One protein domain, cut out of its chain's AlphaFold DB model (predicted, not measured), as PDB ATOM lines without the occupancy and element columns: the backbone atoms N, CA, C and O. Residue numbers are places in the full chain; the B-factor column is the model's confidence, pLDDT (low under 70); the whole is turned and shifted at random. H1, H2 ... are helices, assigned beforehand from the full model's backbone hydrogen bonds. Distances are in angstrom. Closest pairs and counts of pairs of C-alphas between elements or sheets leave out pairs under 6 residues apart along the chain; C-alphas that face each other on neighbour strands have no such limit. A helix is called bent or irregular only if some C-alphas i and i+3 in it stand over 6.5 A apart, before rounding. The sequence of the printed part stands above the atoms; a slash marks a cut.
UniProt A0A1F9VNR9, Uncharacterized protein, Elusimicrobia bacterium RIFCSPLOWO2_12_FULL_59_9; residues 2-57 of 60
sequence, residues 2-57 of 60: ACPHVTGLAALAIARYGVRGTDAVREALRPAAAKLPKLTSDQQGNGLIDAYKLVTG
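What this domain is: This is residues 2 to 57 of the 60 residues of an uncharacterized protein of Elusimicrobia bacterium RIFCSPLOWO2_12_FULL_59_9 (UniProt A0A1F9VNR9). Two helices, H1 and the shorter H4, lie side by side and run the same way, and H2 crosses H1 at about a right angle and ends at H4, its last residue, Ala 32, coming closest to Leu 54 of H4; these three make a small helical core. The chain between H2 and H4 makes a loop that holds the one-turn helix H3 toward one end of the elongated outline, and a short antiparallel pairing of residues 33 to 34 with 48 to 49 closes the base of this loop. The printed part has 56 residues with four named helices, in the order H1, H2, H3, H4, and no named strand; its class is all helix. The whole is compact, with a radius of gyration of the C-alphas of 11.3 A, and the C-alphas span 34 by 21 by 18 A.

Where its parts are: H1, residues 2 to 17, begins with C-alpha 2 at (197.590, 81.349, 164.800) and measures 22.4 A from first to last C-alpha. H2, residues 22 to 32, measures 16.3 A and begins with C-alpha 22 at (209.818, 85.837, 177.063). H2 is irregular, but only just: C-alphas 28 and 31 are 6.8 A apart. H3, residues 41 to 44, measures 5.5 A. H4, residues 51 to 56, measures 8.6 A and ends with C-alpha 56 at (218.017, 74.905, 160.818).

How they stand to each other: H1 touches H2 with its residues 9 to 14 alone; the closest C-alphas are those of Ala 10 and Val 25, 6.4 A apart. The lines of H1 and H2 are about perpendicular, at 84 degrees. H1 touches H4 with its residues 9 to 16 alone; the closest C-alphas are those of Leu 9 and Ala 51, 6.6 A apart. H1 and H4 run the same way at a shallow tilt of 6 degrees. H2 touches H4, with the C-alphas of Ala 32 and Leu 54 closest at 5.2 A. H2 and H4 are about perpendicular, at 90 degrees. H3 touches no helix: it is apart from H1, from H2 and from H4. In H1 and H4 every O i to N i+4 pair is within hydrogen-bond range, in H2 5 of 7 are, and H3 is too short for such a pair.

The domain as a whole: The two C-alphas farthest apart are those of Gly 18 and Lys 38, 34.7 A. The C-alphas of Ala 2 and Gly 57, the first and last printed, are 22.2 A apart. The printed part has no cut. The link from H1 to H2 is tight, those from H2 to H3 and from H3 to H4 are short, and no link is long. The mean pLDDT of the printed part is 94.7, and no printed residue is under 70.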
ATOM      1  N   ALA A   2     196.177  80.960 164.966       90.50
ATOM      2  CA  ALA A   2     197.590  81.349 164.800       90.50
ATOM      3  C   ALA A   2     198.411  81.273 166.104       90.50
ATOM      4  O   ALA A   2     199.537  80.785 166.094       90.50
ATOM      5  N   CYS A   3     197.835  81.687 167.240       95.31
ATOM      6  CA  CYS A   3     198.519  81.636 168.535       95.31
ATOM      7  C   CYS A   3     199.054  80.240 168.907       95.31
ATOM      8  O   CYS A   3     200.246  80.157 169.185       95.31
ATOM      9  N   PRO A   4     198.270  79.139 168.865       96.38
ATOM     10  CA  PRO A   4     198.808  77.821 169.214       96.38
ATOM     11  C   PRO A   4     199.926  77.352 168.268       96.38
ATOM     12  O   PRO A   4     200.836  76.659 168.714       96.38
ATOM     13  N   HIS A   5     199.922  77.776 166.998       95.12
ATOM     14  CA  HIS A   5     201.026  77.495 166.074       95.12
ATOM     15  C   HIS A   5     202.318  78.196 166.518       95.12
ATOM     16  O   HIS A   5     203.367  77.566 166.619       95.12
ATOM     17  N   VAL A   6     202.241  79.489 166.853       96.62
ATOM     18  CA  VAL A   6     203.398  80.250 167.358       96.62
ATOM     19  C   VAL A   6     203.889  79.698 168.700       96.62
ATOM     20  O   VAL A   6     205.096  79.642 168.918       96.62
ATOM     21  N   THR A   7     202.994  79.216 169.566       97.12
ATOM     22  CA  THR A   7     203.376  78.534 170.813       97.12
ATOM     23  C   THR A   7     204.203  77.274 170.545       97.12
ATOM     24  O   THR A   7     205.223  77.067 171.200       97.12
ATOM     25  N   GLY A   8     203.818  76.457 169.560       96.75
ATOM     26  CA  GLY A   8     204.610  75.293 169.149       96.75
ATOM     27  C   GLY A   8     206.006  75.680 168.650       96.75
ATOM     28  O   GLY A   8     206.998  75.068 169.040       96.75
ATOM     29  N   LEU A   9     206.108  76.752 167.860       96.88
ATOM     30  CA  LEU A   9     207.399  77.272 167.391       96.88
ATOM     31  C   LEU A   9     208.262  77.819 168.533       96.88
ATOM     32  O   LEU A   9     209.469  77.592 168.549       96.88
ATOM     33  N   ALA A  10     207.657  78.486 169.516       97.19
ATOM     34  CA  ALA A  10     208.359  78.923 170.719       97.19
ATOM     35  C   ALA A  10     208.936  77.728 171.496       97.19
ATOM     36  O   ALA A  10     210.090  77.774 171.912       97.19
ATOM     37  N   ALA A  11     208.176  76.636 171.631       97.12
ATOM     38  CA  ALA A  11     208.664  75.412 172.262       97.12
ATOM     39  C   ALA A  11     209.862  74.807 171.505       97.12
ATOM     40  O   ALA A  11     210.845  74.418 172.133       97.12
ATOM     41  N   LEU A  12     209.829  74.795 170.166       95.75
ATOM     42  CA  LEU A  12     210.961  74.350 169.343       95.75
ATOM     43  C   LEU A  12     212.191  75.255 169.504       95.75
ATOM     44  O   LEU A  12     213.304  74.749 169.638       95.75
ATOM     45  N   ALA A  13     212.006  76.577 169.535       95.31
ATOM     46  CA  ALA A  13     213.095  77.528 169.752       95.31
ATOM     47  C   ALA A  13     213.761  77.324 171.124       95.31
ATOM     48  O   ALA A  13     214.987  77.298 171.214       95.31
ATOM     49  N   ILE A  14     212.964  77.117 172.179       96.06
ATOM     50  CA  ILE A  14     213.463  76.817 173.529       96.06
ATOM     51  C   ILE A  14     214.247  75.502 173.527       96.06
ATOM     52  O   ILE A  14     215.365  75.462 174.035       96.06
ATOM     53  N   ALA A  15     213.695  74.441 172.935       95.31
ATOM     54  CA  ALA A  15     214.342  73.132 172.898       95.31
ATOM     55  C   ALA A  15     215.670  73.151 172.124       95.31
ATOM     56  O   ALA A  15     216.629  72.503 172.533       95.31
ATOM     57  N   ARG A  16     215.737  73.906 171.023       92.94
ATOM     58  CA  ARG A  16     216.921  73.970 170.163       92.94
ATOM     59  C   ARG A  16     218.016  74.880 170.706       92.94
ATOM     60  O   ARG A  16     219.183  74.507 170.688       92.94
ATOM     61  N   TYR A  17     217.646  76.089 171.120       92.81
ATOM     62  CA  TYR A  17     218.600  77.143 171.464       92.81
ATOM     63  C   TYR A  17     218.812  77.296 172.971       92.81
ATOM     64  O   TYR A  17     219.672  78.063 173.392       92.81
ATOM     65  N   GLY A  18     218.019  76.614 173.803       93.88
ATOM     66  CA  GLY A  18     218.097  76.733 175.259       93.88
ATOM     67  C   GLY A  18     217.696  78.112 175.796       93.88
ATOM     68  O   GLY A  18     217.972  78.413 176.958       93.88
ATOM     69  N   VAL A  19     217.056  78.952 174.972       94.12
ATOM     70  CA  VAL A  19     216.652  80.314 175.348       94.12
ATOM     71  C   VAL A  19     215.619  80.294 176.472       94.12
ATOM     72  O   VAL A  19     214.731  79.441 176.519       94.12
ATOM     73  N   ARG A  20     215.733  81.253 177.394       94.31
ATOM     74  CA  ARG A  20     214.868  81.376 178.573       94.31
ATOM     75  C   ARG A  20     214.351  82.798 178.706       94.31
ATOM     76  O   ARG A  20     215.077  83.751 178.447       94.31
ATOM     77  N   GLY A  21     213.115  82.925 179.178       95.88
ATOM     78  CA  GLY A  21     212.443  84.215 179.312       95.88
ATOM     79  C   GLY A  21     211.761  84.659 178.019       95.88
ATOM     80  O   GLY A  21     212.146  84.283 176.913       95.88
ATOM     81  N   THR A  22     210.703  85.452 178.169       96.06
ATOM     82  CA  THR A  22     209.818  85.837 177.063       96.06
ATOM     83  C   THR A  22     210.533  86.644 175.989       96.06
ATOM     84  O   THR A  22     210.269  86.445 174.805       96.06
ATOM     85  N   ASP A  23     211.459  87.518 176.376       97.06
ATOM     86  CA  ASP A  23     212.159  88.389 175.432       97.06
ATOM     87  C   ASP A  23     213.171  87.611 174.593       97.06
ATOM     88  O   ASP A  23     213.168  87.733 173.371       97.06
ATOM     89  N   ALA A  24     213.943  86.711 175.210       95.75
ATOM     90  CA  ALA A  24     214.877  85.848 174.487       95.75
ATOM     91  C   ALA A  24     214.154  84.930 173.489       95.75
ATOM     92  O   ALA A  24     214.626  84.728 172.373       95.75
ATOM     93  N   VAL A  25     212.972  84.417 173.850       96.31
ATOM     94  CA  VAL A  25     212.136  83.637 172.925       96.31
ATOM     95  C   VAL A  25     211.653  84.504 171.758       96.31
ATOM     96  O   VAL A  25     211.670  84.057 170.615       96.31
ATOM     97  N   ARG A  26     211.253  85.757 171.997       96.00
ATOM     98  CA  ARG A  26     210.824  86.666 170.918       96.00
ATOM     99  C   ARG A  26     211.968  87.016 169.969       96.00
ATOM    100  O   ARG A  26     211.754  87.016 168.757       96.00
ATOM    101  N   GLU A  27     213.156  87.282 170.503       95.75
ATOM    102  CA  GLU A  27     214.354  87.541 169.700       95.75
ATOM    103  C   GLU A  27     214.797  86.295 168.922       95.75
ATOM    104  O   GLU A  27     215.195  86.417 167.770       95.75
ATOM    105  N   ALA A  28     214.612  85.088 169.470       94.62
ATOM    106  CA  ALA A  28     214.863  83.839 168.750       94.62
ATOM    107  C   ALA A  28     213.924  83.630 167.547       94.62
ATOM    108  O   ALA A  28     214.331  83.107 166.510       94.62
ATOM    109  N   LEU A  29     212.654  84.030 167.670       96.12
ATOM    110  CA  LEU A  29     211.644  83.831 166.626       96.12
ATOM    111  C   LEU A  29     211.722  84.875 165.502       96.12
ATOM    112  O   LEU A  29     211.380  84.571 164.358       96.12
ATOM    113  N   ARG A  30     212.153  86.108 165.801       95.69
ATOM    114  CA  ARG A  30     212.120  87.235 164.851       95.69
ATOM    115  C   ARG A  30     212.921  86.984 163.557       95.69
ATOM    116  O   ARG A  30     212.359  87.247 162.495       95.69
ATOM    117  N   PRO A  31     214.157  86.447 163.575       94.75
ATOM    118  CA  PRO A  31     214.941  86.208 162.357       94.75
ATOM    119  C   PRO A  31     214.328  85.156 161.424       94.75
ATOM    120  O   PRO A  31     214.588  85.157 160.217       94.75
ATOM    121  N   ALA A  32     213.518  84.249 161.974       95.62
ATOM    122  CA  ALA A  32     212.818  83.222 161.216       95.62
ATOM    123  C   ALA A  32     211.535  83.741 160.543       95.62
ATOM    124  O   ALA A  32     210.958  83.035 159.721       95.62
ATOM    125  N   ALA A  33     211.085  84.961 160.852       95.69
ATOM    126  CA  ALA A  33     209.892  85.538 160.248       95.69
ATOM    127  C   ALA A  33     210.146  86.045 158.818       95.69
ATOM    128  O   ALA A  33     211.162  86.680 158.531       95.69
ATOM    129  N   ALA A  34     209.193  85.782 157.925       95.19
ATOM    130  CA  ALA A  34     209.186  86.240 156.543       95.19
ATOM    131  C   ALA A  34     207.887  86.991 156.226       95.19
ATOM    132  O   ALA A  34     206.791  86.580 156.618       95.19
ATOM    133  N   LYS A  35     208.003  88.109 155.504       95.44
ATOM    134  CA  LYS A  35     206.848  88.913 155.090       95.44
ATOM    135  C   LYS A  35     206.061  88.194 154.003       95.44
ATOM    136  O   LYS A  35     206.637  87.693 153.041       95.44
ATOM    137  N   LEU A  36     204.742  88.198 154.139       95.06
ATOM    138  CA  LEU A  36     203.835  87.684 153.125       95.06
ATOM    139  C   LEU A  36     203.413  88.819 152.181       95.06
ATOM    140  O   LEU A  36     203.188  89.950 152.634       95.06
ATOM    141  N   PRO A  37     203.289  88.544 150.871       95.69
ATOM    142  CA  PRO A  37     202.815  89.539 149.923       95.69
ATOM    143  C   PRO A  37     201.362  89.917 150.233       95.69
ATOM    144  O   PRO A  37     200.582  89.092 150.705       95.69
ATOM    145  N   LYS A  38     200.983  91.157 149.900       95.38
ATOM    146  CA  LYS A  38     199.609  91.683 150.029       95.38
ATOM    147  C   LYS A  38     199.074  91.807 151.468       95.38
ATOM    148  O   LYS A  38     197.872  91.981 151.635       95.38
ATOM    149  N   LEU A  39     199.937  91.773 152.485       94.94
ATOM    150  CA  LEU A  39     199.585  92.123 153.867       94.94
ATOM    151  C   LEU A  39     200.295  93.407 154.300       94.94
ATOM    152  O   LEU A  39     201.458  93.631 153.956       94.94
ATOM    153  N   THR A  40     199.618  94.235 155.091       94.25
ATOM    154  CA  THR A  40     200.228  95.434 155.690       94.25
ATOM    155  C   THR A  40     201.131  95.063 156.870       94.25
ATOM    156  O   THR A  40     201.131  93.919 157.334       94.25
ATOM    157  N   SER A  41     201.920  96.017 157.375       89.81
ATOM    158  CA  SER A  41     202.716  95.840 158.600       89.81
ATOM    159  C   SER A  41     201.850  95.484 159.805       89.81
ATOM    160  O   SER A  41     202.217  94.598 160.574       89.81
ATOM    161  N   ASP A  42     200.689  96.121 159.926       94.81
ATOM    162  CA  ASP A  42     199.812  95.991 161.093       94.81
ATOM    163  C   ASP A  42     199.115  94.629 161.129       94.81
ATOM    164  O   ASP A  42     198.830  94.093 162.196       94.81
ATOM    165  N   GLN A  43     198.892  94.027 159.957       94.88
ATOM    166  CA  GLN A  43     198.276  92.706 159.830       94.88
ATOM    167  C   GLN A  43     199.238  91.559 160.149       94.88
ATOM    168  O   GLN A  43     198.789  90.496 160.574       94.88
ATOM    169  N   GLN A  44     200.543  91.736 159.917       94.31
ATOM    170  CA  GLN A  44     201.503  90.626 159.968       94.31
ATOM    171  C   GLN A  44     202.656  90.813 160.959       94.31
ATOM    172  O   GLN A  44     203.425  89.878 161.170       94.31
ATOM    173  N   GLY A  45     202.827  91.994 161.559       93.56
ATOM    174  CA  GLY A  45     203.962  92.275 162.437       93.56
ATOM    175  C   GLY A  45     205.283  91.995 161.720       93.56
ATOM    176  O   GLY A  45     205.515  92.518 160.634       93.56
ATOM    177  N   ASN A  46     206.136  91.129 162.275       93.69
ATOM    178  CA  ASN A  46     207.399  90.722 161.637       93.69
ATOM    179  C   ASN A  46     207.233  89.716 160.482       93.69
ATOM    180  O   ASN A  46     208.193  89.480 159.753       93.69
ATOM    181  N   GLY A  47     206.028  89.192 160.257       95.19
ATOM    182  CA  GLY A  47     205.722  88.208 159.221       95.19
ATOM    183  C   GLY A  47     205.380  86.831 159.790       95.19
ATOM    184  O   GLY A  47     205.232  86.649 161.000       95.19
ATOM    185  N   LEU A  48     205.251  85.851 158.898       95.38
ATOM    186  CA  LEU A  48     205.022  84.453 159.249       95.38
ATOM    187  C   LEU A  48     206.349  83.795 159.630       95.38
ATOM    188  O   LEU A  48     207.318  83.881 158.882       95.38
ATOM    189  N   ILE A  49     206.388  83.127 160.780       96.56
ATOM    190  CA  ILE A  49     207.579  82.405 161.232       96.56
ATOM    191  C   ILE A  49     207.741  81.131 160.399       96.56
ATOM    192  O   ILE A  49     206.866  80.265 160.402       96.56
ATOM    193  N   ASP A  50     208.878  81.014 159.721       95.94
ATOM    194  CA  ASP A  50     209.297  79.808 159.017       95.94
ATOM    195  C   ASP A  50     209.894  78.807 160.020       95.94
ATOM    196  O   ASP A  50     210.967  79.021 160.592       95.94
ATOM    197  N   ALA A  51     209.182  77.700 160.238       95.12
ATOM    198  CA  ALA A  51     209.589  76.649 161.163       95.12
ATOM    199  C   ALA A  51     210.910  75.981 160.754       95.12
ATOM    200  O   ALA A  51     211.733  75.688 161.618       95.12
ATOM    201  N   TYR A  52     211.135  75.765 159.453       94.50
ATOM    202  CA  TYR A  52     212.357  75.143 158.950       94.50
ATOM    203  C   TYR A  52     213.552  76.060 159.191       94.50
ATOM    204  O   TYR A  52     214.565  75.629 159.743       94.50
ATOM    205  N   LYS A  53     213.412  77.349 158.865       93.75
ATOM    206  CA  LYS A  53     214.446  78.353 159.136       93.75
ATOM    207  C   LYS A  53     214.745  78.466 160.633       93.75
ATOM    208  O   LYS A  53     215.911  78.557 161.013       93.75
ATOM    209  N   LEU A  54     213.720  78.391 161.483       94.69
ATOM    210  CA  LEU A  54     213.865  78.413 162.940       94.69
ATOM    211  C   LEU A  54     214.649  77.206 163.484       94.69
ATOM    212  O   LEU A  54     215.420  77.354 164.428       94.69
ATOM    213  N   VAL A  55     214.479  76.011 162.905       92.50
ATOM    214  CA  VAL A  55     215.141  74.781 163.392       92.50
ATOM    215  C   VAL A  55     216.388  74.371 162.609       92.50
ATOM    216  O   VAL A  55     217.070  73.437 163.022       92.50
ATOM    217  N   THR A  56     216.748  75.096 161.546       89.94
ATOM    218  CA  THR A  56     218.017  74.905 160.818       89.94
ATOM    219  C   THR A  56     218.956  76.115 160.841       89.94
ATOM    220  O   THR A  56     220.155  75.940 160.643       89.94
ATOM    221  N   GLY A  57     218.482  77.321 161.180       77.81
ATOM    222  CA  GLY A  57     219.321  78.526 161.266       77.81
ATOM    223  C   GLY A  57     220.485  78.404 162.259       77.81
ATOM    224  O   GLY A  57     220.386  77.649 163.226       77.81
TER     225      GLY A  57